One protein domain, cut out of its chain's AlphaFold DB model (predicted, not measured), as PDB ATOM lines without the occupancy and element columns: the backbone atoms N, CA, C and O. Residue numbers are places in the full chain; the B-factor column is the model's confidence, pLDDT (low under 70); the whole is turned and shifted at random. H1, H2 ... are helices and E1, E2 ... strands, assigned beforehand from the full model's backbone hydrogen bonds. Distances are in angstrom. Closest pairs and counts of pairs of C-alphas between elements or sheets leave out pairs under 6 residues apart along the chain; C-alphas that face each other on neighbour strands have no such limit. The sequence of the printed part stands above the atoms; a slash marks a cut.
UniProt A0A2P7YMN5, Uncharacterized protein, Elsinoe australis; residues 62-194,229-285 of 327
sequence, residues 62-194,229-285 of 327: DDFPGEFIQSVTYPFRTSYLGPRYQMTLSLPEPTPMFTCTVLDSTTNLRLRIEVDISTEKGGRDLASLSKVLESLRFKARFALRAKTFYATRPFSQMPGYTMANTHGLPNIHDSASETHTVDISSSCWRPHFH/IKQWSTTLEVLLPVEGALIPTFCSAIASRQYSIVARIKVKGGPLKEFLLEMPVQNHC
ATOM      1  N   ASP A  62     224.944 247.091 231.215       88.25
ATOM      2  CA  ASP A  62     225.858 247.388 230.112       88.25
ATOM      3  C   ASP A  62     225.094 247.852 228.857       88.25
ATOM      4  O   ASP A  62     225.624 248.641 228.069       88.25
ATOM      5  N   ASP A  63     223.811 247.485 228.733       87.12
ATOM      6  CA  ASP A  63     222.908 247.979 227.683       87.12
ATOM      7  C   ASP A  63     222.518 249.464 227.869       87.12
ATOM      8  O   ASP A  63     222.001 250.099 226.943       87.12
ATOM      9  N   PHE A  64     222.787 250.054 229.043       88.94
ATOM     10  CA  PHE A  64     222.426 251.435 229.401       88.94
ATOM     11  C   PHE A  64     223.659 252.256 229.817       88.94
ATOM     12  O   PHE A  64     223.766 252.721 230.962       88.94
ATOM     13  N   PRO A  65     224.615 252.476 228.897       86.88
ATOM     14  CA  PRO A  65     225.891 253.092 229.226       86.88
ATOM     15  C   PRO A  65     225.708 254.509 229.783       86.88
ATOM     16  O   PRO A  65     225.142 255.393 229.138       86.88
ATOM     17  N   GLY A  66     226.229 254.726 230.992       87.88
ATOM     18  CA  GLY A  66     226.190 256.016 231.686       87.88
ATOM     19  C   GLY A  66     224.862 256.348 232.371       87.88
ATOM     20  O   GLY A  66     224.774 257.396 233.008       87.88
ATOM     21  N   GLU A  67     223.847 255.485 232.273       91.00
ATOM     22  CA  GLU A  67     222.578 255.673 232.984       91.00
ATOM     23  C   GLU A  67     222.654 255.189 234.436       91.00
ATOM     24  O   GLU A  67     222.093 255.819 235.334       91.00
ATOM     25  N   PHE A  68     223.381 254.097 234.666       95.25
ATOM     26  CA  PHE A  68     223.582 253.521 235.987       95.25
ATOM     27  C   PHE A  68     225.029 253.702 236.439       95.25
ATOM     28  O   PHE A  68     225.979 253.562 235.669       95.25
ATOM     29  N   ILE A  69     225.194 254.014 237.722       96.62
ATOM     30  CA  ILE A  69     226.482 254.162 238.390       96.62
ATOM     31  C   ILE A  69     226.525 253.114 239.500       96.62
ATOM     32  O   ILE A  69     226.218 253.397 240.657       96.62
ATOM     33  N   GLN A  70     226.872 251.881 239.139       95.81
ATOM     34  CA  GLN A  70     226.914 250.770 240.093       95.81
ATOM     35  C   GLN A  70     228.102 250.845 241.049       95.81
ATOM     36  O   GLN A  70     228.050 250.276 242.137       95.81
ATOM     37  N   SER A  71     229.187 251.510 240.645       97.44
ATOM     38  CA  SER A  71     230.416 251.593 241.422       97.44
ATOM     39  C   SER A  71     231.106 252.939 241.235       97.44
ATOM     40  O   SER A  71     231.161 253.471 240.125       97.44
ATOM     41  N   VAL A  72     231.650 253.484 242.321       97.81
ATOM     42  CA  VAL A  72     232.460 254.706 242.318       97.81
ATOM     43  C   VAL A  72     233.691 254.501 243.178       97.81
ATOM     44  O   VAL A  72     233.596 254.117 244.345       97.81
ATOM     45  N   THR A  73     234.842 254.855 242.618       97.44
ATOM     46  CA  THR A  73     236.130 254.792 243.304       97.44
ATOM     47  C   THR A  73     236.673 256.188 243.552       97.44
ATOM     48  O   THR A  73     236.841 256.984 242.625       97.44
ATOM     49  N   TYR A  74     237.021 256.474 244.806       97.00
ATOM     50  CA  TYR A  74     237.737 257.688 245.167       97.00
ATOM     51  C   TYR A  74     239.040 257.398 245.905       97.00
ATOM     52  O   TYR A  74     239.098 256.548 246.793       97.00
ATOM     53  N   PRO A  75     240.103 258.156 245.597       94.62
ATOM     54  CA  PRO A  75     241.324 258.104 246.372       94.62
ATOM     55  C   PRO A  75     241.133 258.767 247.741       94.62
ATOM     56  O   PRO A  75     240.521 259.832 247.838       94.62
ATOM     57  N   PHE A  76     241.753 258.214 248.780       92.56
ATOM     58  CA  PHE A  76     241.825 258.858 250.092       92.56
ATOM     59  C   PHE A  76     243.148 258.598 250.803       92.56
ATOM     60  O   PHE A  76     243.965 257.783 250.374       92.56
ATOM     61  N   ARG A  77     243.373 259.339 251.887       90.38
ATOM     62  CA  ARG A  77     244.483 259.131 252.816       90.38
ATOM     63  C   ARG A  77     243.936 259.127 254.234       90.38
ATOM     64  O   ARG A  77     243.021 259.891 254.535       90.38
ATOM     65  N   THR A  78     244.516 258.302 255.096       87.31
ATOM     66  CA  THR A  78     244.191 258.276 256.531       87.31
ATOM     67  C   THR A  78     244.816 259.455 257.286       87.31
ATOM     68  O   THR A  78     244.308 259.872 258.320       87.31
ATOM     69  N   SER A  79     245.892 260.038 256.746       85.81
ATOM     70  CA  SER A  79     246.553 261.246 257.249       85.81
ATOM     71  C   SER A  79     247.142 262.068 256.093       85.81
ATOM     72  O   SER A  79     247.319 261.559 254.988       85.81
ATOM     73  N   TYR A  80     247.468 263.345 256.320       84.56
ATOM     74  CA  TYR A  80     247.962 264.250 255.267       84.56
ATOM     75  C   TYR A  80     249.207 263.704 254.531       84.56
ATOM     76  O   TYR A  80     249.278 263.735 253.299       84.56
ATOM     77  N   LEU A  81     250.149 263.124 255.282       85.75
ATOM     78  CA  LEU A  81     251.384 262.514 254.766       85.75
ATOM     79  C   LEU A  81     251.297 260.988 254.614       85.75
ATOM     80  O   LEU A  81     252.290 260.346 254.277       85.75
ATOM     81  N   GLY A  82     250.130 260.405 254.883       84.81
ATOM     82  CA  GLY A  82     249.931 258.965 254.861       84.81
ATOM     83  C   GLY A  82     249.915 258.371 253.449       84.81
ATOM     84  O   GLY A  82     249.795 259.100 252.454       84.81
ATOM     85  N   PRO A  83     250.002 257.034 253.358       86.75
ATOM     86  CA  PRO A  83     249.781 256.315 252.109       86.75
ATOM     87  C   PRO A  83     248.415 256.660 251.500       86.75
ATOM     88  O   PRO A  83     247.449 256.992 252.193       86.75
ATOM     89  N   ARG A  84     248.361 256.604 250.168       90.12
ATOM     90  CA  ARG A  84     247.132 256.787 249.398       90.12
ATOM     91  C   ARG A  84     246.477 255.428 249.202       90.12
ATOM     92  O   ARG A  84     247.137 254.480 248.795       90.12
ATOM     93  N   TYR A  85     245.186 255.382 249.465       91.81
ATOM     94  CA  TYR A  85     244.325 254.231 249.256       91.81
ATOM     95  C   TYR A  85     243.270 254.584 248.216       91.81
ATOM     96  O   TYR A  85     243.033 255.769 247.942       91.81
ATOM     97  N   GLN A  86     242.626 253.572 247.652       95.12
ATOM     98  CA  GLN A  86     241.423 253.759 246.850       95.12
ATOM     99  C   GLN A  86     240.256 253.132 247.593       95.12
ATOM    100  O   GLN A  86     240.367 252.004 248.048       95.12
ATOM    101  N   MET A  87     239.174 253.884 247.766       96.50
ATOM    102  CA  MET A  87     237.925 253.377 248.313       96.50
ATOM    103  C   MET A  87     236.926 253.250 247.177       96.50
ATOM    104  O   MET A  87     236.602 254.254 246.541       96.50
ATOM    105  N   THR A  88     236.435 252.041 246.962       97.69
ATOM    106  CA  THR A  88     235.403 251.724 245.983       97.69
ATOM    107  C   THR A  88     234.118 251.416 246.726       97.69
ATOM    108  O   THR A  88     234.087 250.545 247.593       97.69
ATOM    109  N   LEU A  89     233.061 252.158 246.420       97.88
ATOM    110  CA  LEU A  89     231.710 251.838 246.861       97.88
ATOM    111  C   LEU A  89     230.965 251.266 245.670       97.88
ATOM    112  O   LEU A  89     230.930 251.912 244.626       97.88
ATOM    113  N   SER A  90     230.354 250.101 245.842       97.88
ATOM    114  CA  SER A  90     229.505 249.489 244.832       97.88
ATOM    115  C   SER A  90     228.174 249.036 245.409       97.88
ATOM    116  O   SER A  90     228.060 248.672 246.582       97.88
ATOM    117  N   LEU A  91     227.145 249.105 244.576       96.69
ATOM    118  CA  LEU A  91     225.784 248.750 244.929       96.69
ATOM    119  C   LEU A  91     225.224 247.864 243.807       96.69
ATOM    120  O   LEU A  91     224.866 248.386 242.750       96.69
ATOM    121  N   PRO A  92     225.226 246.530 243.995       93.75
ATOM    122  CA  PRO A  92     224.672 245.602 243.022       93.75
ATOM    123  C   PRO A  92     223.158 245.801 242.905       93.75
ATOM    124  O   PRO A  92     222.528 246.365 243.806       93.75
ATOM    125  N   GLU A  93     222.580 245.309 241.809       92.31
ATOM    126  CA  GLU A  93     221.129 245.319 241.617       92.31
ATOM    127  C   GLU A  93     220.430 244.635 242.812       92.31
ATOM    128  O   GLU A  93     220.809 243.521 243.198       92.31
ATOM    129  N   PRO A  94     219.462 245.307 243.458       92.50
ATOM    130  CA  PRO A  94     218.731 244.753 244.585       92.50
ATOM    131  C   PRO A  94     217.700 243.718 244.130       92.50
ATOM    132  O   PRO A  94     217.306 243.654 242.968       92.50
ATOM    133  N   THR A  95     217.202 242.932 245.084       87.94
ATOM    134  CA  THR A  95     216.081 242.019 244.836       87.94
ATOM    135  C   THR A  95     214.848 242.803 244.355       87.94
ATOM    136  O   THR A  95     214.574 243.880 244.900       87.94
ATOM    137  N   PRO A  96     214.071 242.269 243.390       88.25
ATOM    138  CA  PRO A  96     212.828 242.889 242.949       88.25
ATOM    139  C   PRO A  96     211.872 243.208 244.106       88.25
ATOM    140  O   PRO A  96     211.699 242.416 245.035       88.25
ATOM    141  N   MET A  97     211.239 244.376 244.028       88.62
ATOM    142  CA  MET A  97     210.248 244.870 244.981       88.62
ATOM    143  C   MET A  97     208.848 244.374 244.624       88.62
ATOM    144  O   MET A  97     208.535 244.168 243.447       88.62
ATOM    145  N   PHE A  98     208.008 244.235 245.650       84.06
ATOM    146  CA  PHE A  98     206.611 243.828 245.539       84.06
ATOM    147  C   PHE A  98     205.721 244.921 246.144       84.06
ATOM    148  O   PHE A  98     205.675 245.058 247.366       84.06
ATOM    149  N   THR A  99     205.005 245.685 245.317       74.31
ATOM    150  CA  THR A  99     204.151 246.805 245.781       74.31
ATOM    151  C   THR A  99     202.688 246.654 245.373       74.31
ATOM    152  O   THR A  99     202.004 247.625 245.063       74.31
ATOM    153  N   CYS A 100     202.198 245.417 245.325       64.81
ATOM    154  CA  CYS A 100     200.852 245.101 244.839       64.81
ATOM    155  C   CYS A 100     199.734 245.478 245.844       64.81
ATOM    156  O   CYS A 100     198.554 245.314 245.546       64.81
ATOM    157  N   THR A 101     200.081 245.979 247.036       63.34
ATOM    158  CA  THR A 101     199.141 246.395 248.088       63.34
ATOM    159  C   THR A 101     199.477 247.798 248.602       63.34
ATOM    160  O   THR A 101     200.587 248.284 248.422       63.34
ATOM    161  N   VAL A 102     198.519 248.447 249.275       62.59
ATOM    162  CA  VAL A 102     198.663 249.778 249.916       62.59
ATOM    163  C   VAL A 102     199.632 249.752 251.118       62.59
ATOM    164  O   VAL A 102     199.757 250.731 251.841       62.59
ATOM    165  N   LEU A 103     200.286 248.619 251.377       68.31
ATOM    166  CA  LEU A 103     201.221 248.478 252.483       68.31
ATOM    167  C   LEU A 103     202.613 248.915 252.049       68.31
ATOM    168  O   LEU A 103     203.034 248.655 250.921       68.31
ATOM    169  N   ASP A 104     203.338 249.517 252.985       77.38
ATOM    170  CA  ASP A 104     204.741 249.853 252.797       77.38
ATOM    171  C   ASP A 104     205.535 248.587 252.469       77.38
ATOM    172  O   ASP A 104     205.461 247.566 253.164       77.38
ATOM    173  N   SER A 105     206.301 248.657 251.386       84.00
ATOM    174  CA  SER A 105     207.211 247.584 251.002       84.00
ATOM    175  C   SER A 105     208.622 247.911 251.479       84.00
ATOM    176  O   SER A 105     208.959 249.059 251.770       84.00
ATOM    177  N   THR A 106     209.467 246.893 251.588       87.88
ATOM    178  CA  THR A 106     210.881 247.085 251.914       87.88
ATOM    179  C   THR A 106     211.739 246.370 250.891       87.88
ATOM    180  O   THR A 106     211.416 245.262 250.460       87.88
ATOM    181  N   THR A 107     212.842 247.002 250.500       90.38
ATOM    182  CA  THR A 107     213.874 246.365 249.679       90.38
ATOM    183  C   THR A 107     215.192 246.299 250.437       90.38
ATOM    184  O   THR A 107     215.526 247.199 251.213       90.38
ATOM    185  N   ASN A 108     215.927 245.204 250.255       92.94
ATOM    186  CA  ASN A 108     217.233 245.003 250.872       92.94
ATOM    187  C   ASN A 108     218.326 245.425 249.888       92.94
ATOM    188  O   ASN A 108     218.461 244.858 248.803       92.94
ATOM    189  N   LEU A 109     219.115 246.413 250.293       94.94
ATOM    190  CA  LEU A 109     220.250 246.922 249.542       94.94
ATOM    191  C   LEU A 109     221.545 246.387 250.144       94.94
ATOM    192  O   LEU A 109     221.740 246.445 251.359       94.94
ATOM    193  N   ARG A 110     222.461 245.921 249.292       95.81
ATOM    194  CA  ARG A 110     223.770 245.398 249.710       95.81
ATOM    195  C   ARG A 110     224.888 246.338 249.292       95.81
ATOM    196  O   ARG A 110     225.514 246.146 248.258       95.81
ATOM    197  N   LEU A 111     225.165 247.349 250.105       96.69
ATOM    198  CA  LEU A 111     226.265 248.272 249.846       96.69
ATOM    199  C   LEU A 111     227.606 247.584 250.131       96.69
ATOM    200  O   LEU A 111     227.921 247.270 251.282       96.69
ATOM    201  N   ARG A 112     228.412 247.376 249.092       97.12
ATOM    202  CA  ARG A 112     229.769 246.836 249.199       97.12
ATOM    203  C   ARG A 112     230.767 247.987 249.230       97.12
ATOM    204  O   ARG A 112     230.696 248.921 248.434       97.12
ATOM    205  N   ILE A 113     231.698 247.916 250.170       97.00
ATOM    206  CA  ILE A 113     232.777 248.887 250.318       97.00
ATOM    207  C   ILE A 113     234.086 248.125 250.255       97.00
ATOM    208  O   ILE A 113     234.283 247.160 250.993       97.00
ATOM    209  N   GLU A 114     234.985 248.588 249.406       97.19
ATOM    210  CA  GLU A 114     236.305 248.014 249.209       97.19
ATOM    211  C   GLU A 114     237.361 249.093 249.354       97.19
ATOM    212  O   GLU A 114     237.150 250.248 248.983       97.19
ATOM    213  N   VAL A 115     238.496 248.722 249.926       95.75
ATOM    214  CA  VAL A 115     239.645 249.596 250.088       95.75
ATOM    215  C   VAL A 115     240.871 248.885 249.557       95.75
ATOM    216  O   VAL A 115     241.378 247.956 250.188       95.75
ATOM    217  N   ASP A 116     241.351 249.354 248.413       94.62
ATOM    218  CA  ASP A 116     242.549 248.838 247.772       94.62
ATOM    219  C   ASP A 116     243.792 249.520 248.336       94.62
ATOM    220  O   ASP A 116     243.892 250.754 248.454       94.62
ATOM    221  N   ILE A 117     244.772 248.689 248.669       90.62
ATOM    222  CA  ILE A 117     246.072 249.101 249.169       90.62
ATOM    223  C   ILE A 117     247.000 249.139 247.956       90.62
ATOM    224  O   ILE A 117     247.513 248.110 247.523       90.62
ATOM    225  N   SER A 118     247.227 250.325 247.382       78.50
ATOM    226  CA  SER A 118     248.184 250.473 246.280       78.50
ATOM    227  C   SER A 118     249.609 250.324 246.825       78.50
ATOM    228  O   SER A 118     250.249 251.293 247.250       78.50
ATOM    229  N   THR A 119     250.100 249.094 246.903       61.78
ATOM    230  CA  THR A 119     251.416 248.792 247.461       61.78
ATOM    231  C   THR A 119     252.499 248.956 246.402       61.78
ATOM    232  O   THR A 119     252.889 247.983 245.768       61.78
ATOM    233  N   GLU A 120     253.047 250.163 246.248       61.66
ATOM    234  CA  GLU A 120     254.378 250.285 245.633       61.66
ATOM    235  C   GLU A 120     255.504 250.206 246.679       61.66
ATOM    236  O   GLU A 120     256.581 249.713 246.358       61.66
ATOM    237  N   LYS A 121     255.306 250.659 247.936       57.94
ATOM    238  CA  LYS A 121     256.425 250.773 248.912       57.94
ATOM    239  C   LYS A 121     256.126 250.571 250.410       57.94
ATOM    240  O   LYS A 121     257.006 250.842 251.226       57.94
ATOM    241  N   GLY A 122     254.943 250.125 250.843       54.09
ATOM    242  CA  GLY A 122     254.595 250.255 252.270       54.09
ATOM    243  C   GLY A 122     253.623 249.241 252.852       54.09
ATOM    244  O   GLY A 122     252.515 249.614 253.206       54.09
ATOM    245  N   GLY A 123     254.072 248.007 253.088       58.81
ATOM    246  CA  GLY A 123     253.365 247.037 253.941       58.81
ATOM    247  C   GLY A 123     253.432 247.339 255.450       58.81
ATOM    248  O   GLY A 123     253.066 246.495 256.257       58.81
ATOM    249  N   ARG A 124     253.934 248.515 255.861       64.06
ATOM    250  CA  ARG A 124     254.271 248.796 257.268       64.06
ATOM    251  C   ARG A 124     253.127 249.331 258.128       64.06
ATOM    252  O   ARG A 124     253.330 249.447 259.328       64.06
ATOM    253  N   ASP A 125     251.955 249.628 257.566       77.81
ATOM    254  CA  ASP A 125     250.897 250.281 258.349       77.81
ATOM    255  C   ASP A 125     249.479 249.737 258.116       77.81
ATOM    256  O   ASP A 125     248.495 250.469 258.026       77.81
ATOM    257  N   LEU A 126     249.363 248.412 258.016       85.19
ATOM    258  CA  LEU A 126     248.062 247.736 257.919       85.19
ATOM    259  C   LEU A 126     247.259 247.836 259.224       85.19
ATOM    260  O   LEU A 126     246.036 247.922 259.186       85.19
ATOM    261  N   ALA A 127     247.949 247.869 260.368       86.38
ATOM    262  CA  ALA A 127     247.321 247.952 261.685       86.38
ATOM    263  C   ALA A 127     246.718 249.335 261.981       86.38
ATOM    264  O   ALA A 127     245.730 249.421 262.710       86.38
ATOM    265  N   SER A 128     247.284 250.431 261.452       88.38
ATOM    266  CA  SER A 128     246.607 251.731 261.548       88.38
ATOM    267  C   SER A 128     245.431 251.800 260.582       88.38
ATOM    268  O   SER A 128     244.374 252.303 260.963       88.38
ATOM    269  N   LEU A 129     245.581 251.251 259.369       89.88
ATOM    270  CA  LEU A 129     244.513 251.239 258.380       89.88
ATOM    271  C   LEU A 129     243.288 250.510 258.926       89.88
ATOM    272  O   LEU A 129     242.205 251.080 258.878       89.88
ATOM    273  N   SER A 130     243.450 249.315 259.501       91.44
ATOM    274  CA  SER A 130     242.326 248.560 260.068       91.44
ATOM    275  C   SER A 130     241.573 249.366 261.133       91.44
ATOM    276  O   SER A 130     240.354 249.491 261.052       91.44
ATOM    277  N   LYS A 131     242.292 250.030 262.052       91.44
ATOM    278  CA  LYS A 131     241.688 250.915 263.066       91.44
ATOM    279  C   LYS A 131     240.927 252.081 262.440       91.44
ATOM    280  O   LYS A 131     239.847 252.442 262.906       91.44
ATOM    281  N   VAL A 132     241.479 252.686 261.385       91.88
ATOM    282  CA  VAL A 132     240.793 253.767 260.669       91.88
ATOM    283  C   VAL A 132     239.527 253.237 260.007       91.88
ATOM    284  O   VAL A 132     238.475 253.847 260.182       91.88
ATOM    285  N   LEU A 133     239.598 252.097 259.318       93.31
ATOM    286  CA  LEU A 133     238.454 251.459 258.669       93.31
ATOM    287  C   LEU A 133     237.328 251.144 259.670       93.31
ATOM    288  O   LEU A 133     236.177 251.505 259.423       93.31
ATOM    289  N   GLU A 134     237.649 250.575 260.832       92.69
ATOM    290  CA  GLU A 134     236.690 250.295 261.918       92.69
ATOM    291  C   GLU A 134     236.021 251.564 262.480       92.69
ATOM    292  O   GLU A 134     234.864 251.550 262.922       92.69
ATOM    293  N   SER A 135     236.738 252.689 262.444       92.38
ATOM    294  CA  SER A 135     236.219 253.989 262.876       92.38
ATOM    295  C   SER A 135     235.370 254.696 261.816       92.38
ATOM    296  O   SER A 135     234.673 255.661 262.145       92.38
ATOM    297  N   LEU A 136     235.382 254.231 260.559       93.25
ATOM    298  CA  LEU A 136     234.615 254.867 259.495       93.25
ATOM    299  C   LEU A 136     233.117 254.792 259.786       93.25
ATOM    300  O   LEU A 136     232.556 253.778 260.216       93.25
ATOM    301  N   ARG A 137     232.457 255.916 259.530       95.19
ATOM    302  CA  ARG A 137     231.008 256.062 259.606       95.19
ATOM    303  C   ARG A 137     230.537 256.670 258.300       95.19
ATOM    304  O   ARG A 137     231.153 257.599 257.784       95.19
ATOM    305  N   PHE A 138     229.436 256.161 257.784       95.38
ATOM    306  CA  PHE A 138     228.845 256.580 256.528       95.38
ATOM    307  C   PHE A 138     227.483 257.193 256.823       95.38
ATOM    308  O   PHE A 138     226.753 256.729 257.693       95.38
ATOM    309  N   LYS A 139     227.149 258.264 256.115       96.38
ATOM    310  CA  LYS A 139     225.794 258.799 256.053       96.38
ATOM    311  C   LYS A 139     225.297 258.566 254.640       96.38
ATOM    312  O   LYS A 139     225.832 259.172 253.711       96.38
ATOM    313  N   ALA A 140     224.328 257.681 254.490       96.25
ATOM    314  CA  ALA A 140     223.735 257.339 253.212       96.25
ATOM    315  C   ALA A 140     222.343 257.963 253.094       96.25
ATOM    316  O   ALA A 140     221.578 258.014 254.056       96.25
ATOM    317  N   ARG A 141     222.040 258.477 251.909       96.75
ATOM    318  CA  ARG A 141     220.748 259.033 251.520       96.75
ATOM    319  C   ARG A 141     220.278 258.280 250.293       96.75
ATOM    320  O   ARG A 141     220.958 258.325 249.274       96.75
ATOM    321  N   PHE A 142     219.150 257.603 250.405       96.00
ATOM    322  CA  PHE A 142     218.566 256.801 249.340       96.00
ATOM    323  C   PHE A 142     217.293 257.472 248.858       96.00
ATOM    324  O   PHE A 142     216.464 257.837 249.680       96.00
ATOM    325  N   ALA A 143     217.129 257.621 247.552       95.69
ATOM    326  CA  ALA A 143     215.876 258.047 246.942       95.69
ATOM    327  C   ALA A 143     215.460 257.014 245.896       95.69
ATOM    328  O   ALA A 143     216.321 256.467 245.204       95.69
ATOM    329  N   LEU A 144     214.162 256.758 245.765       95.56
ATOM    330  CA  LEU A 144     213.633 255.978 244.656       95.56
ATOM    331  C   LEU A 144     213.261 256.935 243.522       95.56
ATOM    332  O   LEU A 144     212.549 257.915 243.724       95.56
ATOM    333  N   ARG A 145     213.746 256.656 242.320       95.81
ATOM    334  CA  ARG A 145     213.519 257.454 241.120       95.81
ATOM    335  C   ARG A 145     212.712 256.636 240.127       95.81
ATOM    336  O   ARG A 145     213.115 255.540 239.757       95.81
ATOM    337  N   ALA A 146     211.573 257.162 239.702       95.12
ATOM    338  CA  ALA A 146     210.726 256.575 238.679       95.12
ATOM    339  C   ALA A 146     210.884 257.351 237.368       95.12
ATOM    340  O   ALA A 146     210.585 258.548 237.300       95.12
ATOM    341  N   LYS A 147     211.300 256.642 236.320       95.00
ATOM    342  CA  LYS A 147     211.438 257.147 234.953       95.00
ATOM    343  C   LYS A 147     210.321 256.555 234.104       95.00
ATOM    344  O   LYS A 147     210.191 255.339 233.995       95.00
ATOM    345  N   THR A 148     209.490 257.410 233.522       94.12
ATOM    346  CA  THR A 148     208.420 257.003 232.605       94.12
ATOM    347  C   THR A 148     208.708 257.557 231.221       94.12
ATOM    348  O   THR A 148     208.697 258.769 231.015       94.12
ATOM    349  N   PHE A 149     208.948 256.662 230.275       92.12
ATOM    350  CA  PHE A 149     209.177 256.959 228.871       92.12
ATOM    351  C   PHE A 149     207.872 256.780 228.107       92.12
ATOM    352  O   PHE A 149     207.182 255.778 228.297       92.12
ATOM    353  N   TYR A 150     207.539 257.718 227.228       91.50
ATOM    354  CA  TYR A 150     206.377 257.603 226.352       91.50
ATOM    355  C   TYR A 150     206.656 258.215 224.980       91.50
ATOM    356  O   TYR A 150     207.290 259.264 224.860       91.50
ATOM    357  N   ALA A 151     206.183 257.553 223.929       87.31
ATOM    358  CA  ALA A 151     206.352 257.974 222.545       87.31
ATOM    359  C   ALA A 151     205.060 257.780 221.744       87.31
ATOM    360  O   ALA A 151     204.194 256.986 222.092       87.31
ATOM    361  N   THR A 152     204.949 258.496 220.629       85.38
ATOM    362  CA  THR A 152     203.872 258.309 219.639       85.38
ATOM    363  C   THR A 152     204.185 257.206 218.628       85.38
ATOM    364  O   THR A 152     203.334 256.846 217.816       85.38
ATOM    365  N   ARG A 153     205.408 256.666 218.660       85.19
ATOM    366  CA  ARG A 153     205.882 255.578 217.804       85.19
ATOM    367  C   ARG A 153     206.422 254.438 218.662       85.19
ATOM    368  O   ARG A 153     206.927 254.713 219.749       85.19
ATOM    369  N   PRO A 154     206.350 253.189 218.172       88.50
ATOM    370  CA  PRO A 154     206.943 252.060 218.861       88.50
ATOM    371  C   PRO A 154     208.436 252.266 219.148       88.50
ATOM    372  O   PRO A 154     209.176 252.722 218.274       88.50
ATOM    373  N   PHE A 155     208.885 251.898 220.344       87.62
ATOM    374  CA  PHE A 155     210.294 251.781 220.663       87.62
ATOM    375  C   PHE A 155     210.889 250.624 219.864       87.62
ATOM    376  O   PHE A 155     210.325 249.533 219.807       87.62
ATOM    377  N   SER A 156     212.049 250.853 219.258       87.38
ATOM    378  CA  SER A 156     212.826 249.793 218.611       87.38
ATOM    379  C   SER A 156     213.570 248.910 219.616       87.38
ATOM    380  O   SER A 156     213.990 247.813 219.265       87.38
ATOM    381  N   GLN A 157     213.755 249.399 220.845       88.38
ATOM    382  CA  GLN A 157     214.468 248.753 221.947       88.38
ATOM    383  C   GLN A 157     213.966 249.306 223.289       88.38
ATOM    384  O   GLN A 157     213.193 250.264 223.305       88.38
ATOM    385  N   MET A 158     214.415 248.739 224.411       88.44
ATOM    386  CA  MET A 158     214.103 249.285 225.734       88.44
ATOM    387  C   MET A 158     214.549 250.758 225.807       88.44
ATOM    388  O   MET A 158     215.713 251.050 225.519       88.44
ATOM    389  N   PRO A 159     213.653 251.702 226.147       90.94
ATOM    390  CA  PRO A 159     214.027 253.103 226.210       90.94
ATOM    391  C   PRO A 159     214.976 253.362 227.383       90.94
ATOM    392  O   PRO A 159     214.806 252.804 228.465       90.94
ATOM    393  N   GLY A 160     215.960 254.225 227.140       91.00
ATOM    394  CA  GLY A 160     216.912 254.728 228.129       91.00
ATOM    395  C   GLY A 160     217.174 256.219 227.924       91.00
ATOM    396  O   GLY A 160     216.665 256.829 226.972       91.00
ATOM    397  N   TYR A 161     217.974 256.833 228.798       88.00
ATOM    398  CA  TYR A 161     218.193 258.289 228.776       88.00
ATOM    399  C   TYR A 161     218.786 258.802 227.449       88.00
ATOM    400  O   TYR A 161     218.444 259.887 226.975       88.00
ATOM    401  N   THR A 162     219.632 257.998 226.803       84.62
ATOM    402  CA  THR A 162     220.247 258.319 225.505       84.62
ATOM    403  C   THR A 162     219.215 258.496 224.388       84.62
ATOM    404  O   THR A 162     219.413 259.322 223.495       84.62
ATOM    405  N   MET A 163     218.078 257.791 224.455       83.75
ATOM    406  CA  MET A 163     217.023 257.887 223.443       83.75
ATOM    407  C   MET A 163     216.241 259.199 223.532       83.75
ATOM    408  O   MET A 163     215.829 259.719 222.501       83.75
ATOM    409  N   ALA A 164     216.071 259.776 224.722       78.88
ATOM    410  CA  ALA A 164     215.273 260.994 224.887       78.88
ATOM    411  C   ALA A 164     215.945 262.272 224.373       78.88
ATOM    412  O   ALA A 164     215.265 263.251 224.082       78.88
ATOM    413  N   ASN A 165     217.270 262.265 224.213       74.81
ATOM    414  CA  ASN A 165     218.012 263.425 223.709       74.81
ATOM    415  C   ASN A 165     218.069 263.498 222.175       74.81
ATOM    416  O   ASN A 165     218.660 264.424 221.623       74.81
ATOM    417  N   THR A 166     217.473 262.535 221.469       76.25
ATOM    418  CA  THR A 166     217.496 262.493 220.005       76.25
ATOM    419  C   THR A 166     216.211 263.122 219.448       76.25
ATOM    420  O   THR A 166     215.114 262.834 219.919       76.25
ATOM    421  N   HIS A 167     216.326 264.017 218.460       58.41
ATOM    422  CA  HIS A 167     215.205 264.805 217.925       58.41
ATOM    423  C   HIS A 167     213.993 263.933 217.524       58.41
ATOM    424  O   HIS A 167     214.056 263.187 216.549       58.41
ATOM    425  N   GLY A 168     212.882 264.053 218.266       65.81
ATOM    426  CA  GLY A 168     211.609 263.369 217.985       65.81
ATOM    427  C   GLY A 168     211.400 262.008 218.670       65.81
ATOM    428  O   GLY A 168     210.473 261.287 218.301       65.81
ATOM    429  N   LEU A 169     212.250 261.645 219.632       69.25
ATOM    430  CA  LEU A 169     212.195 260.388 220.393       69.25
ATOM    431  C   LEU A 169     211.550 260.587 221.796       69.25
ATOM    432  O   LEU A 169     211.062 261.688 222.059       69.25
ATOM    433  N   PRO A 170     211.377 259.533 222.635       73.94
ATOM    434  CA  PRO A 170     210.377 259.524 223.699       73.94
ATOM    435  C   PRO A 170     210.520 260.688 224.670       73.94
ATOM    436  O   PRO A 170     211.620 261.016 225.113       73.94
ATOM    437  N   ASN A 171     209.383 261.236 225.082       83.56
ATOM    438  CA  ASN A 171     209.341 262.131 226.223       83.56
ATOM    439  C   ASN A 171     209.625 261.328 227.498       83.56
ATOM    440  O   ASN A 171     209.146 260.200 227.655       83.56
ATOM    441  N   ILE A 172     210.368 261.933 228.423       89.38
ATOM    442  CA  ILE A 172     210.630 261.364 229.746       89.38
ATOM    443  C   ILE A 172     209.877 262.178 230.790       89.38
ATOM    444  O   ILE A 172     210.010 263.398 230.869       89.38
ATOM    445  N   HIS A 173     209.121 261.481 231.629       91.12
ATOM    446  CA  HIS A 173     208.695 261.982 232.922       91.12
ATOM    447  C   HIS A 173     209.557 261.338 234.009       91.12
ATOM    448  O   HIS A 173     209.535 260.121 234.188       91.12
ATOM    449  N   ASP A 174     210.328 262.162 234.706       93.00
ATOM    450  CA  ASP A 174     211.254 261.742 235.750       93.00
ATOM    451  C   ASP A 174     210.790 262.309 237.089       93.00
ATOM    452  O   ASP A 174     210.554 263.513 237.225       93.00
ATOM    453  N   SER A 175     210.619 261.424 238.061       93.69
ATOM    454  CA  SER A 175     210.137 261.758 239.396       93.69
ATOM    455  C   SER A 175     210.973 261.018 240.428       93.69
ATOM    456  O   SER A 175     211.303 259.851 240.239       93.69
ATOM    457  N   ALA A 176     211.320 261.686 241.522       92.50
ATOM    458  CA  ALA A 176     212.027 261.077 242.639       92.50
ATOM    459  C   ALA A 176     211.172 261.205 243.900       92.50
ATOM    460  O   ALA A 176     210.628 262.278 244.166       92.50
ATOM    461  N   SER A 177     211.039 260.110 244.646       88.88
ATOM    462  CA  SER A 177     210.348 260.081 245.932       88.88
ATOM    463  C   SER A 177     211.263 260.541 247.069       88.88
ATOM    464  O   SER A 177     212.455 260.815 246.879       88.88
ATOM    465  N   GLU A 178     210.685 260.629 248.268       78.44
ATOM    466  CA  GLU A 178     211.375 261.098 249.460       78.44
ATOM    467  C   GLU A 178     212.626 260.271 249.786       78.44
ATOM    468  O   GLU A 178     212.759 259.091 249.456       78.44
ATOM    469  N   THR A 179     213.601 260.954 250.385       77.38
ATOM    470  CA  THR A 179     214.927 260.413 250.641       77.38
ATOM    471  C   THR A 179     214.997 259.766 252.022       77.38
ATOM    472  O   THR A 179     214.980 260.464 253.035       77.38
ATOM    473  N   HIS A 180     215.206 258.454 252.083       91.12
ATOM    474  CA  HIS A 180     215.508 257.757 253.329       91.12
ATOM    475  C   HIS A 180     216.977 257.982 253.720       91.12
ATOM    476  O   HIS A 180     217.897 257.692 252.951       91.12
ATOM    477  N   THR A 181     217.224 258.530 254.913       93.69
ATOM    478  CA  THR A 181     218.585 258.781 255.413       93.69
ATOM    479  C   THR A 181     218.963 257.754 256.471       93.69
ATOM    480  O   THR A 181     218.310 257.676 257.507       93.69
ATOM    481  N   VAL A 182     220.070 257.045 256.254       94.81
ATOM    482  CA  VAL A 182     220.598 256.034 257.175       94.81
ATOM    483  C   VAL A 182     222.026 256.388 257.565       94.81
ATOM    484  O   VAL A 182     222.875 256.676 256.717       94.81
ATOM    485  N   ASP A 183     222.307 256.351 258.863       94.75
ATOM    486  CA  ASP A 183     223.672 256.371 259.371       94.75
ATOM    487  C   ASP A 183     224.179 254.933 259.480       94.75
ATOM    488  O   ASP A 183     223.622 254.121 260.213       94.75
ATOM    489  N   ILE A 184     225.241 254.623 258.742       92.19
ATOM    490  CA  ILE A 184     225.780 253.272 258.633       92.19
ATOM    491  C   ILE A 184     227.176 253.229 259.251       92.19
ATOM    492  O   ILE A 184     228.041 254.062 258.969       92.19
ATOM    493  N   SER A 185     227.420 252.237 260.096       89.31
ATOM    494  CA  SER A 185     228.745 251.930 260.632       89.31
ATOM    495  C   SER A 185     229.155 250.539 260.186       89.31
ATOM    496  O   SER A 185     228.406 249.593 260.413       89.31
ATOM    497  N   SER A 186     230.347 250.404 259.606       80.75
ATOM    498  CA  SER A 186     230.933 249.082 259.404       80.75
ATOM    499  C   SER A 186     231.794 248.712 260.605       80.75
ATOM    500  O   SER A 186     232.699 249.460 260.977       80.75
ATOM    501  N   SER A 187     231.512 247.557 261.200       78.44
ATOM    502  CA  SER A 187     232.356 246.919 262.215       78.44
ATOM    503  C   SER A 187     233.043 245.648 261.701       78.44
ATOM    504  O   SER A 187     233.826 245.049 262.428       78.44
ATOM    505  N   CYS A 188     232.767 245.221 260.463       90.25
ATOM    506  CA  CYS A 188     233.141 243.902 259.947       90.25
ATOM    507  C   CYS A 188     233.986 243.989 258.666       90.25
ATOM    508  O   CYS A 188     233.629 243.454 257.614       90.25
ATOM    509  N   TRP A 189     235.123 244.677 258.752       95.06
ATOM    510  CA  TRP A 189     236.103 244.706 257.668       95.06
ATOM    511  C   TRP A 189     236.844 243.374 257.567       95.06
ATOM    512  O   TRP A 189     237.329 242.841 258.564       95.06
ATOM    513  N   ARG A 190     236.938 242.838 256.352       95.12
ATOM    514  CA  ARG A 190     237.612 241.574 256.052       95.12
ATOM    515  C   ARG A 190     238.810 241.835 255.139       95.12
ATOM    516  O   ARG A 190     238.627 242.486 254.109       95.12
ATOM    517  N   PRO A 191     240.017 241.368 255.493       93.56
ATOM    518  CA  PRO A 191     241.161 241.441 254.600       93.56
ATOM    519  C   PRO A 191     241.045 240.375 253.504       93.56
ATOM    520  O   PRO A 191     240.721 239.220 253.781       93.56
ATOM    521  N   HIS A 192     241.356 240.759 252.270       92.12
ATOM    522  CA  HIS A 192     241.502 239.863 251.127       92.12
ATOM    523  C   HIS A 192     242.980 239.692 250.800       92.12
ATOM    524  O   HIS A 192     243.709 240.656 250.525       92.12
ATOM    525  N   PHE A 193     243.416 238.439 250.843       88.75
ATOM    526  CA  PHE A 193     244.772 238.033 250.513       88.75
ATOM    527  C   PHE A 193     244.828 237.666 249.039       88.75
ATOM    528  O   PHE A 193     243.969 236.942 248.535       88.75
ATOM    529  N   HIS A 194     245.846 238.156 248.342       81.56
ATOM    530  CA  HIS A 194     246.075 237.723 246.976       81.56
ATOM    531  C   HIS A 194     246.746 236.354 247.003       81.56
ATOM    532  O   HIS A 194     247.853 236.217 247.523       81.56
ATOM    533  N   ILE A 229     248.204 241.276 252.055       87.19
ATOM    534  CA  ILE A 229     246.854 241.852 252.006       87.19
ATOM    535  C   ILE A 229     246.860 242.939 250.933       87.19
ATOM    536  O   ILE A 229     247.608 243.912 251.055       87.19
ATOM    537  N   LYS A 230     246.023 242.790 249.901       89.75
ATOM    538  CA  LYS A 230     245.880 243.797 248.834       89.75
ATOM    539  C   LYS A 230     244.636 244.662 249.002       89.75
ATOM    540  O   LYS A 230     244.637 245.815 248.580       89.75
ATOM    541  N   GLN A 231     243.600 244.127 249.639       94.19
ATOM    542  CA  GLN A 231     242.302 244.780 249.719       94.19
ATOM    543  C   GLN A 231     241.638 244.495 251.066       94.19
ATOM    544  O   GLN A 231     241.806 243.423 251.643       94.19
ATOM    545  N   TRP A 232     240.868 245.455 251.563       95.88
ATOM    546  CA  TRP A 232     239.899 245.251 252.637       95.88
ATOM    547  C   TRP A 232     238.500 245.424 252.077       95.88
ATOM    548  O   TRP A 232     238.287 246.317 251.262       95.88
ATOM    549  N   SER A 233     237.530 244.636 252.530       96.88
ATOM    550  CA  SER A 233     236.137 244.866 252.154       96.88
ATOM    551  C   SER A 233     235.172 244.710 253.317       96.88
ATOM    552  O   SER A 233     235.452 244.052 254.317       96.88
ATOM    553  N   THR A 234     233.998 245.302 253.166       96.81
ATOM    554  CA  THR A 234     232.852 245.094 254.046       96.81
ATOM    555  C   THR A 234     231.569 245.202 253.226       96.81
ATOM    556  O   THR A 234     231.539 245.875 252.193       96.81
ATOM    557  N   THR A 235     230.518 244.524 253.674       96.25
ATOM    558  CA  THR A 235     229.192 244.575 253.056       96.25
ATOM    559  C   THR A 235     228.200 245.027 254.108       96.25
ATOM    560  O   THR A 235     228.183 244.498 255.219       96.25
ATOM    561  N   LEU A 236     227.390 246.013 253.752       94.44
ATOM    562  CA  LEU A 236     226.395 246.626 254.614       94.44
ATOM    563  C   LEU A 236     225.018 246.347 254.027       94.44
ATOM    564  O   LEU A 236     224.756 246.679 252.871       94.44
ATOM    565  N   GLU A 237     224.148 245.743 254.828       94.44
ATOM    566  CA  GLU A 237     222.748 245.552 254.466       94.44
ATOM    567  C   GLU A 237     221.937 246.763 254.926       94.44
ATOM    568  O   GLU A 237     222.001 247.163 256.090       94.44
ATOM    569  N   VAL A 238     221.191 247.361 254.002       93.50
ATOM    570  CA  VAL A 238     220.321 248.505 254.274       93.50
ATOM    571  C   VAL A 238     218.908 248.139 253.859       93.50
ATOM    572  O   VAL A 238     218.669 247.777 252.711       93.50
ATOM    573  N   LEU A 239     217.967 248.243 254.794       93.12
ATOM    574  CA  LEU A 239     216.546 248.111 254.499       93.12
ATOM    575  C   LEU A 239     216.020 249.476 254.069       93.12
ATOM    576  O   LEU A 239     216.056 250.427 254.849       93.12
ATOM    577  N   LEU A 240     215.568 249.573 252.823       92.12
ATOM    578  CA  LEU A 240     214.963 250.781 252.285       92.12
ATOM    579  C   LEU A 240     213.437 250.617 252.314       92.12
ATOM    580  O   LEU A 240     212.921 249.789 251.557       92.12
ATOM    581  N   PRO A 241     212.716 251.364 253.172       90.94
ATOM    582  CA  PRO A 241     211.269 251.441 253.080       90.94
ATOM    583  C   PRO A 241     210.875 252.171 251.797       90.94
ATOM    584  O   PRO A 241     211.512 253.144 251.387       90.94
ATOM    585  N   VAL A 242     209.828 251.669 251.163       88.50
ATOM    586  CA  VAL A 242     209.256 252.204 249.937       88.50
ATOM    587  C   VAL A 242     207.785 252.448 250.213       88.50
ATOM    588  O   VAL A 242     207.007 251.507 250.375       88.50
ATOM    589  N   GLU A 243     207.451 253.730 250.311       84.69
ATOM    590  CA  GLU A 243     206.124 254.202 250.685       84.69
ATOM    591  C   GLU A 243     205.162 254.152 249.496       84.69
ATOM    592  O   GLU A 243     205.480 254.587 248.382       84.69
ATOM    593  N   GLY A 244     203.954 253.664 249.771       81.06
ATOM    594  CA  GLY A 244     202.833 253.688 248.842       81.06
ATOM    595  C   GLY A 244     202.867 252.635 247.729       81.06
ATOM    596  O   GLY A 244     203.782 251.825 247.578       81.06
ATOM    597  N   ALA A 245     201.807 252.656 246.921       82.81
ATOM    598  CA  ALA A 245     201.635 251.741 245.802       82.81
ATOM    599  C   ALA A 245     202.443 252.224 244.588       82.81
ATOM    600  O   ALA A 245     202.065 253.174 243.897       82.81
ATOM    601  N   LEU A 246     203.565 251.563 244.305       87.88
ATOM    602  CA  LEU A 246     204.301 251.798 243.069       87.88
ATOM    603  C   LEU A 246     203.639 251.070 241.896       87.88
ATOM    604  O   LEU A 246     203.299 249.891 241.976       87.88
ATOM    605  N   ILE A 247     203.559 251.757 240.758       88.69
ATOM    606  CA  ILE A 247     203.247 251.130 239.471       88.69
ATOM    607  C   ILE A 247     204.347 250.096 239.156       88.69
ATOM    608  O   ILE A 247     205.530 250.401 239.333       88.69
ATOM    609  N   PRO A 248     204.020 248.880 238.691       91.06
ATOM    610  CA  PRO A 248     205.010 247.905 238.258       91.06
ATOM    611  C   PRO A 248     205.943 248.455 237.185       91.06
ATOM    612  O   PRO A 248     205.598 249.346 236.407       91.06
ATOM    613  N   THR A 249     207.140 247.894 237.134       91.50
ATOM    614  CA  THR A 249     208.043 248.067 236.002       91.50
ATOM    615  C   THR A 249     207.406 247.400 234.792       91.50
ATOM    616  O   THR A 249     206.986 246.247 234.862       91.50
ATOM    617  N   PHE A 250     207.301 248.126 233.686       90.44
ATOM    618  CA  PHE A 250     206.752 247.583 232.449       90.44
ATOM    619  C   PHE A 250     207.422 248.225 231.246       90.44
ATOM    620  O   PHE A 250     207.866 249.369 231.304       90.44
ATOM    621  N   CYS A 251     207.422 247.509 230.127       89.88
ATOM    622  CA  CYS A 251     207.785 248.057 228.832       89.88
ATOM    623  C   CYS A 251     206.786 247.567 227.786       89.88
ATOM    624  O   CYS A 251     206.584 246.370 227.609       89.88
ATOM    625  N   SER A 252     206.153 248.508 227.099       90.50
ATOM    626  CA  SER A 252     205.272 248.276 225.955       90.50
ATOM    627  C   SER A 252     205.886 248.897 224.704       90.50
ATOM    628  O   SER A 252     206.945 249.517 224.769       90.50
ATOM    629  N   ALA A 253     205.200 248.782 223.565       88.88
ATOM    630  CA  ALA A 253     205.648 249.423 222.337       88.88
ATOM    631  C   ALA A 253     205.812 250.943 222.496       88.88
ATOM    632  O   ALA A 253     206.737 251.496 221.935       88.88
ATOM    633  N   ILE A 254     204.950 251.633 223.243       90.69
ATOM    634  CA  ILE A 254     204.905 253.109 223.238       90.69
ATOM    635  C   ILE A 254     205.127 253.750 224.607       90.69
ATOM    636  O   ILE A 254     205.236 254.968 224.704       90.69
ATOM    637  N   ALA A 255     205.168 252.949 225.667       91.19
ATOM    638  CA  ALA A 255     205.358 253.419 227.030       91.19
ATOM    639  C   ALA A 255     206.187 252.426 227.839       91.19
ATOM    640  O   ALA A 255     206.002 251.214 227.713       91.19
ATOM    641  N   SER A 256     207.083 252.936 228.672       91.94
ATOM    642  CA  SER A 256     207.900 252.143 229.583       91.94
ATOM    643  C   SER A 256     208.028 252.869 230.909       91.94
ATOM    644  O   SER A 256     208.150 254.095 230.938       91.94
ATOM    645  N   ARG A 257     207.996 252.125 232.009       93.12
ATOM    646  CA  ARG A 257     208.254 252.651 233.344       93.12
ATOM    647  C   ARG A 257     209.338 251.823 234.001       93.12
ATOM    648  O   ARG A 257     209.207 250.610 234.123       93.12
ATOM    649  N   GLN A 258     210.380 252.511 234.436       94.19
ATOM    650  CA  GLN A 258     211.563 251.946 235.063       94.19
ATOM    651  C   GLN A 258     211.822 252.660 236.382       94.19
ATOM    652  O   GLN A 258     211.476 253.833 236.550       94.19
ATOM    653  N   TYR A 259     212.456 251.952 237.307       94.94
ATOM    654  CA  TYR A 259     212.851 252.505 238.589       94.94
ATOM    655  C   TYR A 259     214.357 252.378 238.775       94.94
ATOM    656  O   TYR A 259     214.976 251.401 238.355       94.94
ATOM    657  N   SER A 260     214.943 253.370 239.429       96.38
ATOM    658  CA  SER A 260     216.302 253.302 239.942       96.38
ATOM    659  C   SER A 260     216.326 253.765 241.386       96.38
ATOM    660  O   SER A 260     215.534 254.608 241.807       96.38
ATOM    661  N   ILE A 261     217.231 253.209 242.176       96.56
ATOM    662  CA  ILE A 261     217.564 253.788 243.472       96.56
ATOM    663  C   ILE A 261     218.714 254.770 243.229       96.56
ATOM    664  O   ILE A 261     219.567 254.570 242.368       96.56
ATOM    665  N   VAL A 262     218.740 255.872 243.958       97.44
ATOM    666  CA  VAL A 262     219.843 256.829 243.933       97.44
ATOM    667  C   VAL A 262     220.406 256.890 245.339       97.44
ATOM    668  O   VAL A 262     219.733 257.355 246.258       97.44
ATOM    669  N   ALA A 263     221.634 256.410 245.511       97.56
ATOM    670  CA  ALA A 263     222.326 256.411 246.790       97.56
ATOM    671  C   ALA A 263     223.413 257.491 246.803       97.56
ATOM    672  O   ALA A 263     224.367 257.461 246.026       97.56
ATOM    673  N   ARG A 264     223.278 258.447 247.720       97.44
ATOM    674  CA  ARG A 264     224.283 259.472 248.020       97.44
ATOM    675  C   ARG A 264     224.936 259.158 249.351       97.44
ATOM    676  O   ARG A 264     224.286 259.219 250.395       97.44
ATOM    677  N   ILE A 265     226.207 258.788 249.321       97.31
ATOM    678  CA  ILE A 265     226.910 258.248 250.482       97.31
ATOM    679  C   ILE A 265     228.090 259.151 250.816       97.31
ATOM    680  O   ILE A 265     228.992 259.366 250.008       97.31
ATOM    681  N   LYS A 266     228.099 259.676 252.040       96.75
ATOM    682  CA  LYS A 266     229.167 260.534 252.556       96.75
ATOM    683  C   LYS A 266     229.886 259.853 253.712       96.75
ATOM    684  O   LYS A 266     229.254 259.421 254.673       96.75
ATOM    685  N   VAL A 267     231.215 259.833 253.668       95.19
ATOM    686  CA  VAL A 267     232.042 259.392 254.800       95.19
ATOM    687  C   VAL A 267     232.100 260.509 255.842       95.19
ATOM    688  O   VAL A 267     232.507 261.635 255.542       95.19
ATOM    689  N   LYS A 268     231.662 260.235 257.071       94.06
ATOM    690  CA  LYS A 268     231.700 261.201 258.175       94.06
ATOM    691  C   LYS A 268     233.143 261.418 258.630       94.06
ATOM    692  O   LYS A 268     233.911 260.473 258.753       94.06
ATOM    693  N   GLY A 269     233.494 262.676 258.901       81.81
ATOM    694  CA  GLY A 269     234.804 263.048 259.447       81.81
ATOM    695  C   GLY A 269     235.985 262.922 258.476       81.81
ATOM    696  O   GLY A 269     237.109 263.198 258.875       81.81
ATOM    697  N   GLY A 270     235.752 262.536 257.217       79.94
ATOM    698  CA  GLY A 270     236.795 262.383 256.204       79.94
ATOM    699  C   GLY A 270     236.737 263.448 255.100       79.94
ATOM    700  O   GLY A 270     235.676 264.025 254.857       79.94
ATOM    701  N   PRO A 271     237.850 263.679 254.375       84.44
ATOM    702  CA  PRO A 271     237.903 264.568 253.209       84.44
ATOM    703  C   PRO A 271     237.375 263.912 251.918       84.44
ATOM    704  O   PRO A 271     237.523 264.471 250.833       84.44
ATOM    705  N   LEU A 272     236.819 262.701 252.012       89.25
ATOM    706  CA  LEU A 272     236.289 261.965 250.871       89.25
ATOM    707  C   LEU A 272     235.098 262.703 250.249       89.25
ATOM    708  O   LEU A 272     234.236 263.237 250.952       89.25
ATOM    709  N   LYS A 273     235.058 262.708 248.913       92.75
ATOM    710  CA  LYS A 273     233.906 263.199 248.153       92.75
ATOM    711  C   LYS A 273     232.680 262.329 248.441       92.75
ATOM    712  O   LYS A 273     232.800 261.178 248.850       92.75
ATOM    713  N   GLU A 274     231.500 262.901 248.224       96.12
ATOM    714  CA  GLU A 274     230.254 262.139 248.235       96.12
ATOM    715  C   GLU A 274     230.262 261.131 247.078       96.12
ATOM    716  O   GLU A 274     230.570 261.482 245.935       96.12
ATOM    717  N   PHE A 275     229.959 259.875 247.391       97.56
ATOM    718  CA  PHE A 275     229.764 258.807 246.420       97.56
ATOM    719  C   PHE A 275     228.318 258.870 245.935       97.56
ATOM    720  O   PHE A 275     227.395 258.900 246.750       97.56
ATOM    721  N   LEU A 276     228.132 258.906 244.620       97.81
ATOM    722  CA  LEU A 276     226.824 258.870 243.978       97.81
ATOM    723  C   LEU A 276     226.710 257.547 243.231       97.81
ATOM    724  O   LEU A 276     227.486 257.308 242.313       97.81
ATOM    725  N   LEU A 277     225.758 256.716 243.635       98.00
ATOM    726  CA  LEU A 277     225.436 255.461 242.971       98.00
ATOM    727  C   LEU A 277     224.001 255.534 242.452       98.00
ATOM    728  O   LEU A 277     223.124 256.088 243.118       98.00
ATOM    729  N   GLU A 278     223.767 254.962 241.281       97.25
ATOM    730  CA  GLU A 278     222.436 254.786 240.701       97.25
ATOM    731  C   GLU A 278     222.356 253.370 240.138       97.25
ATOM    732  O   GLU A 278     223.209 252.963 239.353       97.25
ATOM    733  N   MET A 279     221.361 252.606 240.564       96.19
ATOM    734  CA  MET A 279     221.196 251.195 240.219       96.19
ATOM    735  C   MET A 279     219.737 250.946 239.854       96.19
ATOM    736  O   MET A 279     218.858 251.544 240.490       96.19
ATOM    737  N   PRO A 280     219.462 250.109 238.846       95.62
ATOM    738  CA  PRO A 280     218.095 249.761 238.503       95.62
ATOM    739  C   PRO A 280     217.449 249.013 239.668       95.62
ATOM    740  O   PRO A 280     218.120 248.327 240.436       95.62
ATOM    741  N   VAL A 281     216.136 249.156 239.804       93.81
ATOM    742  CA  VAL A 281     215.337 248.302 240.677       93.81
ATOM    743  C   VAL A 281     214.084 247.888 239.934       93.81
ATOM    744  O   VAL A 281     213.439 248.692 239.260       93.81
ATOM    745  N   GLN A 282     213.737 246.618 240.061       91.75
ATOM    746  CA  GLN A 282     212.513 246.095 239.489       91.75
ATOM    747  C   GLN A 282     211.395 246.181 240.512       91.75
ATOM    748  O   GLN A 282     211.566 245.809 241.670       91.75
ATOM    749  N   ASN A 283     210.240 246.651 240.067       90.75
ATOM    750  CA  ASN A 283     209.004 246.576 240.826       90.75
ATOM    751  C   ASN A 283     208.011 245.692 240.080       90.75
ATOM    752  O   ASN A 283     207.830 245.874 238.877       90.75
ATOM    753  N   HIS A 284     207.342 244.779 240.768       88.12
ATOM    754  CA  HIS A 284     206.329 243.934 240.149       88.12
ATOM    755  C   HIS A 284     205.138 243.699 241.077       88.12
ATOM    756  O   HIS A 284     205.201 243.901 242.291       88.12
ATOM    757  N   CYS A 285     204.018 243.309 240.475       85.44
ATOM    758  CA  CYS A 285     202.754 243.081 241.161       85.44
ATOM    759  C   CYS A 285     202.307 241.658 240.848       85.44
ATOM    760  O   CYS A 285     201.928 241.348 239.718       85.44
TER     761      CYS A 285
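What this domain is: This is residues 62 to 194 and 229 to 285 of the 327 residues of an uncharacterized protein of Elsinoe australis (UniProt A0A2P7YMN5). Two strongly twisted sheets lie only partly face to face, as a long, loose sandwich with E3 and E8 in one wall and E4 and E9 in the other. H1 packs over E3 at one end of the length; at the other end, E5 and the far parts of E4 and E9 run on beyond the first sheet, with the short H2 beside them. The printed part has 190 residues with two named helices and ten named strands, E1 E2 E3 H1 E4 H2 E5 E6 E7 E8 E9 E10, and is mostly strand. One sheet is antiparallel in the order E1 E2 E3 E8 E7, the other branched and antiparallel. The whole is only just loose, close to compact, with a radius of gyration of the C-alphas of 19.7 A, and spans 63 by 39 by 28 A.

Where its parts are: E1, residues 71 to 77, begins at C-alpha 71 (230.416, 251.593, 241.422). E2 is residues 84 to 90, and E3 is residues 105 to 117, 38.9 A long. H1 is residues 126 to 135, 14.3 A. E4, residues 137 to 150, measures 41.4 A and ends at C-alpha 150 (206.377, 257.603, 226.352). H2 is residues 161 to 164, E5 171 to 176, E6 180 to 185 and E7 190 to 193. E8, residues 229 to 242, measures 39.1 A, and E9, residues 255 to 267, 39.0 A. E10, residues 275 to 281, ends at C-alpha 281 (215.337, 248.302, 240.677).

How they stand to each other: E1, E2 and E3 form a meander, each strand the antiparallel neighbour of the one before, with N 74 and O 87 at 2.8 A and N 88 and O 114 at 2.8 A. E3 pairs with E8 through N 109 and O 238, 2.8 A, and E8 with E7 through N 192 and O 231, 2.8 A. H1 is on this sheet, over E3, at a height over the sheet of 8.9 A; 5 of its 6 O i to N i+4 pairs are within hydrogen-bond range, and H2 is too short for such a pair. On one side of E4 lie E6, with N 140 and O 182 at 2.8 A, and E5, with N 148 and O 173 at 2.8 A; on the other side lies E9, with N 145 and O 260 at 2.8 A. E9 and E10 form a hairpin, with N 263 and O 277 at 2.8 A. H2 only grazes this sheet. Between the sheets, the closest C-alphas of E1 and E10 are those of Val 72 and Phe 275, 6.4 A apart, and of E6 and E8 those of His 180 and Leu 240, 7.1 A.

The domain as a whole: The C-alphas farthest apart, of Arg 124 and Thr 152, are 63.6 A apart. Residues 195 to 228 are not printed, and C-alphas 194 and 229 are 6.6 A apart across the cut. The links E2 to E3 and E8 to E9 are long. Mean pLDDT of the printed part is 88.9; residues 100 to 103, 119 to 124 and 167 to 169 are under 70.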